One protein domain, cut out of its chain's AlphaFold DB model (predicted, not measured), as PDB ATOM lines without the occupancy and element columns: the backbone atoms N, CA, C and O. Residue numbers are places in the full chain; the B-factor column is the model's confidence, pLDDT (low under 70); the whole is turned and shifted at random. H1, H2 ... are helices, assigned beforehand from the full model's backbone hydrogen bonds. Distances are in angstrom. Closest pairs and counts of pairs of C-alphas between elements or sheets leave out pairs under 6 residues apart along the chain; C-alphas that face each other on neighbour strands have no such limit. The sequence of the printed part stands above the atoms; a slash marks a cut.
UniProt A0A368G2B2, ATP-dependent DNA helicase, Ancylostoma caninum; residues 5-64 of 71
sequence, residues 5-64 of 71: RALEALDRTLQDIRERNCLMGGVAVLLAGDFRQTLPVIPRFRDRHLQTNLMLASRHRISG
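What this domain is: This is residues 5 to 64 of the 71 residues of the protein "ATP-dependent DNA helicase" of Ancylostoma caninum (UniProt A0A368G2B2). Two helical ends stand far from each other on a long bare link: at one end H1 with the short H2 packed on it, at the other H3 alone. Residues 28 to 64, with H3 among them, stand free. The printed part has 60 residues with three named helices, H1, H2, H3 in chain order, and no named strand: all helix. It is extended, with a radius of gyration of the C-alphas of 19.5 A and spans of 54 by 27 by 11 A.

How they stand to each other: H1, residues 5 to 18, touches H2, residues 23 to 26; their closest C-alphas, of Gln 15 and Gly 25, are 4.0 A apart. H3, residues 48 to 62, is apart from both. Every O i to N i+4 pair is within hydrogen-bond range in H1, 8 of 11 in H3; H2 is too short for one.

Where its parts are: H1 begins at C-alpha 5 (-31.967, -11.821, 2.710) and is 20.0 A long. H2 measures 5.4 A. H3 measures 22.3 A and ends at C-alpha 62 (-31.940, 10.365, -23.532).

The domain as a whole: The farthest C-alphas, of Glu 19 and Gly 64, are 56.6 A apart. The printed part has no cut. The link H1 to H2 is tight; H2 to H3, residues 27 to 47, is long. Residues 38 to 64 have pLDDT under 70.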
ATOM      1  N   ARG A   5     -32.547 -10.499   2.399       88.62
ATOM      2  CA  ARG A   5     -31.967 -11.821   2.710       88.62
ATOM      3  C   ARG A   5     -30.461 -11.781   2.969       88.62
ATOM      4  O   ARG A   5     -29.981 -12.560   3.776       88.62
ATOM      5  N   ALA A   6     -29.731 -10.886   2.306       90.00
ATOM      6  CA  ALA A   6     -28.297 -10.742   2.535       90.00
ATOM      7  C   ALA A   6     -28.020 -10.164   3.932       90.00
ATOM      8  O   ALA A   6     -27.106 -10.618   4.609       90.00
ATOM      9  N   LEU A   7     -28.848  -9.216   4.385       92.56
ATOM     10  CA  LEU A   7     -28.726  -8.639   5.723       92.56
ATOM     11  C   LEU A   7     -29.124  -9.640   6.822       92.56
ATOM     12  O   LEU A   7     -28.467  -9.703   7.852       92.56
ATOM     13  N   GLU A   8     -30.155 -10.458   6.583       94.81
ATOM     14  CA  GLU A   8     -30.548 -11.551   7.491       94.81
ATOM     15  C   GLU A   8     -29.469 -12.638   7.594       94.81
ATOM     16  O   GLU A   8     -29.213 -13.152   8.679       94.81
ATOM     17  N   ALA A   9     -28.834 -12.995   6.473       95.81
ATOM     18  CA  ALA A   9     -27.727 -13.947   6.477       95.81
ATOM     19  C   ALA A   9     -26.530 -13.394   7.260       95.81
ATOM     20  O   ALA A   9     -25.977 -14.104   8.090       95.81
ATOM     21  N   LEU A  10     -26.190 -12.115   7.053       95.06
ATOM     22  CA  LEU A  10     -25.121 -11.442   7.790       95.06
ATOM     23  C   LEU A  10     -25.369 -11.451   9.304       95.06
ATOM     24  O   LEU A  10     -24.462 -11.786  10.058       95.06
ATOM     25  N   ASP A  11     -26.585 -11.117   9.742       95.88
ATOM     26  CA  ASP A  11     -26.958 -11.129  11.161       95.88
ATOM     27  C   ASP A  11     -26.763 -12.520  11.785       95.88
ATOM     28  O   ASP A  11     -26.073 -12.645  12.796       95.88
ATOM     29  N   ARG A  12     -27.266 -13.575  11.130       97.06
ATOM     30  CA  ARG A  12     -27.081 -14.966  11.582       97.06
ATOM     31  C   ARG A  12     -25.609 -15.352  11.657       97.06
ATOM     32  O   ARG A  12     -25.162 -15.851  12.678       97.06
ATOM     33  N   THR A  13     -24.837 -15.049  10.617       96.56
ATOM     34  CA  THR A  13     -23.400 -15.346  10.596       96.56
ATOM     35  C   THR A  13     -22.653 -14.639  11.728       96.56
ATOM     36  O   THR A  13     -21.774 -15.233  12.347       96.56
ATOM     37  N   LEU A  14     -23.000 -13.386  12.041       97.12
ATOM     38  CA  LEU A  14     -22.380 -12.656  13.150       97.12
ATOM     39  C   LEU A  14     -22.793 -13.204  14.520       97.12
ATOM     40  O   LEU A  14     -21.968 -13.202  15.434       97.12
ATOM     41  N   GLN A  15     -24.034 -13.667  14.671       97.75
ATOM     42  CA  GLN A  15     -24.493 -14.341  15.887       97.75
ATOM     43  C   GLN A  15     -23.765 -15.674  16.095       97.75
ATOM     44  O   GLN A  15     -23.295 -15.927  17.204       97.75
ATOM     45  N   ASP A  16     -23.605 -16.465  15.029       97.12
ATOM     46  CA  ASP A  16     -22.933 -17.768  15.056       97.12
ATOM     47  C   ASP A  16     -21.447 -17.629  15.412       97.12
ATOM     48  O   ASP A  16     -20.971 -18.263  16.347       97.12
ATOM     49  N   ILE A  17     -20.713 -16.744  14.724       97.25
ATOM     50  CA  ILE A  17     -19.270 -16.534  14.959       97.25
ATOM     51  C   ILE A  17     -18.991 -16.043  16.383       97.25
ATOM     52  O   ILE A  17     -17.940 -16.331  16.954       97.25
ATOM     53  N   ARG A  18     -19.900 -15.243  16.944       95.69
ATOM     54  CA  ARG A  18     -19.721 -14.634  18.264       95.69
ATOM     55  C   ARG A  18     -20.352 -15.428  19.395       95.69
ATOM     56  O   ARG A  18     -20.190 -15.011  20.541       95.69
ATOM     57  N   GLU A  19     -21.099 -16.483  19.077       95.88
ATOM     58  CA  GLU A  19     -21.911 -17.250  20.026       95.88
ATOM     59  C   GLU A  19     -22.826 -16.346  20.874       95.88
ATOM     60  O   GLU A  19     -23.038 -16.550  22.072       95.88
ATOM     61  N   ARG A  20     -23.355 -15.280  20.262       93.06
ATOM     62  CA  ARG A  20     -24.222 -14.306  20.937       93.06
ATOM     63  C   ARG A  20     -25.464 -14.044  20.112       93.06
ATOM     64  O   ARG A  20     -25.384 -13.474  19.031       93.06
ATOM     65  N   ASN A  21     -26.622 -14.356  20.687       94.06
ATOM     66  CA  ASN A  21     -27.934 -14.140  20.075       94.06
ATOM     67  C   ASN A  21     -28.424 -12.682  20.210       94.06
ATOM     68  O   ASN A  21     -29.556 -12.415  20.613       94.06
ATOM     69  N   CYS A  22     -27.543 -11.717  19.954       95.31
ATOM     70  CA  CYS A  22     -27.894 -10.304  19.888       95.31
ATOM     71  C   CYS A  22     -27.754  -9.785  18.458       95.31
ATOM     72  O   CYS A  22     -27.042 -10.360  17.639       95.31
ATOM     73  N   LEU A  23     -28.450  -8.689  18.155       95.12
ATOM     74  CA  LEU A  23     -28.506  -8.131  16.806       95.12
ATOM     75  C   LEU A  23     -27.099  -7.831  16.268       95.12
ATOM     76  O   LEU A  23     -26.296  -7.183  16.939       95.12
ATOM     77  N   MET A  24     -26.805  -8.323  15.066       95.38
ATOM     78  CA  MET A  24     -25.492  -8.314  14.410       95.38
ATOM     79  C   MET A  24     -24.388  -8.931  15.283       95.38
ATOM     80  O   MET A  24     -23.264  -8.430  15.343       95.38
ATOM     81  N   GLY A  25     -24.731  -9.960  16.058       95.00
ATOM     82  CA  GLY A  25     -23.871 -10.547  17.086       95.00
ATOM     83  C   GLY A  25     -23.501  -9.575  18.212       95.00
ATOM     84  O   GLY A  25     -22.651  -9.910  19.030       95.00
ATOM     85  N   GLY A  26     -24.084  -8.369  18.259       95.38
ATOM     86  CA  GLY A  26     -23.730  -7.265  19.154       95.38
ATOM     87  C   GLY A  26     -22.619  -6.361  18.615       95.38
ATOM     88  O   GLY A  26     -21.859  -5.806  19.410       95.38
ATOM     89  N   VAL A  27     -22.402  -6.326  17.295       94.88
ATOM     90  CA  VAL A  27     -21.414  -5.456  16.630       94.88
ATOM     91  C   VAL A  27     -22.109  -4.189  16.132       94.88
ATOM     92  O   VAL A  27     -23.215  -4.246  15.597       94.88
ATOM     93  N   ALA A  28     -21.443  -3.041  16.262       94.75
ATOM     94  CA  ALA A  28     -21.880  -1.819  15.598       94.75
ATOM     95  C   ALA A  28     -21.635  -1.932  14.082       94.75
ATOM     96  O   ALA A  28     -20.493  -2.052  13.641       94.75
ATOM     97  N   VAL A  29     -22.705  -1.892  13.286       92.31
ATOM     98  CA  VAL A  29     -22.641  -1.988  11.819       92.31
ATOM     99  C   VAL A  29     -22.956  -0.627  11.202       92.31
ATOM    100  O   VAL A  29     -24.028  -0.071  11.436       92.31
ATOM    101  N   LEU A  30     -22.042  -0.106  10.378       92.62
ATOM    102  CA  LEU A  30     -22.263   1.100   9.579       92.62
ATOM    103  C   LEU A  30     -22.717   0.712   8.168       92.62
ATOM    104  O   LEU A  30     -21.960   0.117   7.405       92.62
ATOM    105  N   LEU A  31     -23.952   1.071   7.814       89.50
ATOM    106  CA  LEU A  31     -24.485   0.885   6.466       89.50
ATOM    107  C   LEU A  31     -24.351   2.191   5.682       89.50
ATOM    108  O   LEU A  31     -24.924   3.209   6.064       89.50
ATOM    109  N   ALA A  32     -23.623   2.147   4.569       88.31
ATOM    110  CA  ALA A  32     -23.464   3.271   3.658       88.31
ATOM    111  C   ALA A  32     -23.949   2.887   2.257       88.31
ATOM    112  O   ALA A  32     -23.729   1.772   1.783       88.31
ATOM    113  N   GLY A  33     -24.619   3.820   1.590       85.25
ATOM    114  CA  GLY A  33     -25.100   3.642   0.230       85.25
ATOM    115  C   GLY A  33     -25.955   4.818  -0.217       85.25
ATOM    116  O   GLY A  33     -26.386   5.638   0.593       85.25
ATOM    117  N   ASP A  34     -26.219   4.887  -1.516       82.44
ATOM    118  CA  ASP A  34     -27.196   5.824  -2.056       82.44
ATOM    119  C   ASP A  34     -28.610   5.264  -1.834       82.44
ATOM    120  O   ASP A  34     -29.118   4.453  -2.608       82.44
ATOM    121  N   PHE A  35     -29.247   5.674  -0.737       75.12
ATOM    122  CA  PHE A  35     -30.625   5.287  -0.410       75.12
ATOM    123  C   PHE A  35     -31.663   5.911  -1.352       75.12
ATOM    124  O   PHE A  35     -32.819   5.487  -1.352       75.12
ATOM    125  N   ARG A  36     -31.265   6.914  -2.146       76.00
ATOM    126  CA  ARG A  36     -32.102   7.535  -3.177       76.00
ATOM    127  C   ARG A  36     -31.926   6.867  -4.538       76.00
ATOM    128  O   ARG A  36     -32.683   7.184  -5.457       76.00
ATOM    129  N   GLN A  37     -30.990   5.927  -4.669       73.75
ATOM    130  CA  GLN A  37     -30.903   5.054  -5.828       73.75
ATOM    131  C   GLN A  37     -32.213   4.270  -5.945       73.75
ATOM    132  O   GLN A  37     -32.614   3.588  -4.998       73.75
ATOM    133  N   THR A  38     -32.881   4.373  -7.103       65.94
ATOM    134  CA  THR A  38     -34.099   3.616  -7.423       65.94
ATOM    135  C   THR A  38     -33.946   2.179  -6.933       65.94
ATOM    136  O   THR A  38     -32.959   1.519  -7.274       65.94
ATOM    137  N   LEU A  39     -34.895   1.737  -6.097       65.88
ATOM    138  CA  LEU A  39     -34.920   0.411  -5.476       65.88
ATOM    139  C   LEU A  39     -34.479  -0.655  -6.487       65.88
ATOM    140  O   LEU A  39     -34.913  -0.581  -7.642       65.88
ATOM    141  N   PRO A  40     -33.641  -1.633  -6.079       59.47
ATOM    142  CA  PRO A  40     -33.228  -2.706  -6.969       59.47
ATOM    143  C   PRO A  40     -34.480  -3.269  -7.630       59.47
ATOM    144  O   PRO A  40     -35.415  -3.672  -6.935       59.47
ATOM    145  N   VAL A  41     -34.522  -3.187  -8.961       65.62
ATOM    146  CA  VAL A  41     -35.663  -3.627  -9.759       65.62
ATOM    147  C   VAL A  41     -35.928  -5.068  -9.361       65.62
ATOM    148  O   VAL A  41     -35.125  -5.943  -9.667       65.62
ATOM    149  N   ILE A  42     -37.015  -5.310  -8.631       65.00
ATOM    150  CA  ILE A  42     -37.484  -6.661  -8.348       65.00
ATOM    151  C   ILE A  42     -38.076  -7.135  -9.674       65.00
ATOM    152  O   ILE A  42     -39.114  -6.595 -10.072       65.00
ATOM    153  N   PRO A  43     -37.459  -8.089 -10.393       58.12
ATOM    154  CA  PRO A  43     -38.053  -8.590 -11.614       58.12
ATOM    155  C   PRO A  43     -39.257  -9.441 -11.209       58.12
ATOM    156  O   PRO A  43     -39.146 -10.635 -10.936       58.12
ATOM    157  N   ARG A  44     -40.433  -8.815 -11.123       54.62
ATOM    158  CA  ARG A  44     -41.692  -9.551 -11.105       54.62
ATOM    159  C   ARG A  44     -41.854 -10.141 -12.501       54.62
ATOM    160  O   ARG A  44     -42.001  -9.403 -13.462       54.62
ATOM    161  N   PHE A  45     -41.668 -11.456 -12.573       51.22
ATOM    162  CA  PHE A  45     -42.028 -12.381 -13.646       51.22
ATOM    163  C   PHE A  45     -42.282 -11.787 -15.043       51.22
ATOM    164  O   PHE A  45     -43.282 -11.132 -15.287       51.22
ATOM    165  N   ARG A  46     -41.369 -12.135 -15.964       54.72
ATOM    166  CA  ARG A  46     -41.553 -12.398 -17.405       54.72
ATOM    167  C   ARG A  46     -42.904 -11.996 -18.023       54.72
ATOM    168  O   ARG A  46     -43.617 -12.860 -18.516       54.72
ATOM    169  N   ASP A  47     -43.173 -10.703 -18.132       57.03
ATOM    170  CA  ASP A  47     -44.120 -10.203 -19.123       57.03
ATOM    171  C   ASP A  47     -43.378  -9.324 -20.122       57.03
ATOM    172  O   ASP A  47     -42.981  -8.187 -19.847       57.03
ATOM    173  N   ARG A  48     -43.144  -9.902 -21.308       56.88
ATOM    174  CA  ARG A  48     -42.406  -9.294 -22.426       56.88
ATOM    175  C   ARG A  48     -42.986  -7.927 -22.810       56.88
ATOM    176  O   ARG A  48     -42.248  -7.076 -23.287       56.88
ATOM    177  N   HIS A  49     -44.273  -7.712 -22.539       56.84
ATOM    178  CA  HIS A  49     -45.005  -6.493 -22.867       56.84
ATOM    179  C   HIS A  49     -44.656  -5.286 -21.969       56.84
ATOM    180  O   HIS A  49     -44.692  -4.147 -22.427       56.84
ATOM    181  N   LEU A  50     -44.267  -5.508 -20.705       57.06
ATOM    182  CA  LEU A  50     -43.856  -4.432 -19.788       57.06
ATOM    183  C   LEU A  50     -42.397  -4.007 -20.009       57.06
ATOM    184  O   LEU A  50     -42.061  -2.833 -19.831       57.06
ATOM    185  N   GLN A  51     -41.536  -4.930 -20.452       56.31
ATOM    186  CA  GLN A  51     -40.140  -4.609 -20.765       56.31
ATOM    187  C   GLN A  51     -40.017  -3.649 -21.954       56.31
ATOM    188  O   GLN A  51     -39.197  -2.731 -21.909       56.31
ATOM    189  N   THR A  52     -40.859  -3.799 -22.981       57.12
ATOM    190  CA  THR A  52     -40.872  -2.909 -24.153       57.12
ATOM    191  C   THR A  52     -41.160  -1.462 -23.761       57.12
ATOM    192  O   THR A  52     -40.448  -0.560 -24.198       57.12
ATOM    193  N   ASN A  53     -42.130  -1.230 -22.871       57.56
ATOM    194  CA  ASN A  53     -42.497   0.120 -22.437       57.56
ATOM    195  C   ASN A  53     -41.392   0.797 -21.612       57.56
ATOM    196  O   ASN A  53     -41.127   1.983 -21.803       57.56
ATOM    197  N   LEU A  54     -40.687   0.056 -20.748       61.50
ATOM    198  CA  LEU A  54     -39.564   0.602 -19.977       61.50
ATOM    199  C   LEU A  54     -38.348   0.922 -20.867       61.50
ATOM    200  O   LEU A  54     -37.673   1.937 -20.665       61.50
ATOM    201  N   MET A  55     -38.092   0.093 -21.883       64.50
ATOM    202  CA  MET A  55     -37.010   0.314 -22.848       64.50
ATOM    203  C   MET A  55     -37.293   1.533 -23.744       64.50
ATOM    204  O   MET A  55     -36.395   2.339 -23.990       64.50
ATOM    205  N   LEU A  56     -38.548   1.719 -24.174       61.94
ATOM    206  CA  LEU A  56     -38.995   2.898 -24.928       61.94
ATOM    207  C   LEU A  56     -38.955   4.178 -24.078       61.94
ATOM    208  O   LEU A  56     -38.436   5.198 -24.531       61.94
ATOM    209  N   ALA A  57     -39.415   4.119 -22.824       59.56
ATOM    210  CA  ALA A  57     -39.378   5.254 -21.900       59.56
ATOM    211  C   ALA A  57     -37.944   5.701 -21.562       59.56
ATOM    212  O   ALA A  57     -37.697   6.889 -21.347       59.56
ATOM    213  N   SER A  58     -36.987   4.768 -21.552       57.72
ATOM    214  CA  SER A  58     -35.562   5.076 -21.364       57.72
ATOM    215  C   SER A  58     -34.928   5.663 -22.630       57.72
ATOM    216  O   SER A  58     -34.102   6.566 -22.537       57.72
ATOM    217  N   ARG A  59     -35.357   5.226 -23.824       55.69
ATOM    218  CA  ARG A  59     -34.904   5.783 -25.111       55.69
ATOM    219  C   ARG A  59     -35.379   7.218 -25.346       55.69
ATOM    220  O   ARG A  59     -34.597   8.038 -25.815       55.69
ATOM    221  N   HIS A  60     -36.612   7.554 -24.968       53.16
ATOM    222  CA  HIS A  60     -37.121   8.923 -25.108       53.16
ATOM    223  C   HIS A  60     -36.518   9.915 -24.108       53.16
ATOM    224  O   HIS A  60     -36.442  11.103 -24.408       53.16
ATOM    225  N   ARG A  61     -36.050   9.448 -22.943       50.97
ATOM    226  CA  ARG A  61     -35.460  10.328 -21.923       50.97
ATOM    227  C   ARG A  61     -34.022  10.754 -22.246       50.97
ATOM    228  O   ARG A  61     -33.596  11.796 -21.776       50.97
ATOM    229  N   ILE A  62     -33.303  10.006 -23.088       52.94
ATOM    230  CA  ILE A  62     -31.940  10.365 -23.532       52.94
ATOM    231  C   ILE A  62     -31.961  11.382 -24.694       52.94
ATOM    232  O   ILE A  62     -30.995  12.108 -24.894       52.94
ATOM    233  N   SER A  63     -33.075  11.506 -25.424       50.88
ATOM    234  CA  SER A  63     -33.197  12.449 -26.552       50.88
ATOM    235  C   SER A  63     -33.608  13.876 -26.147       50.88
ATOM    236  O   SER A  63     -33.636  14.754 -27.007       50.88
ATOM    237  N   GLY A  64     -33.958  14.117 -24.876       53.03
ATOM    238  CA  GLY A  64     -34.502  15.401 -24.409       53.03
ATOM    239  C   GLY A  64     -33.479  16.411 -23.880       53.03
ATOM    240  O   GLY A  64     -33.771  17.604 -23.873       53.03
TER     241      GLY A  64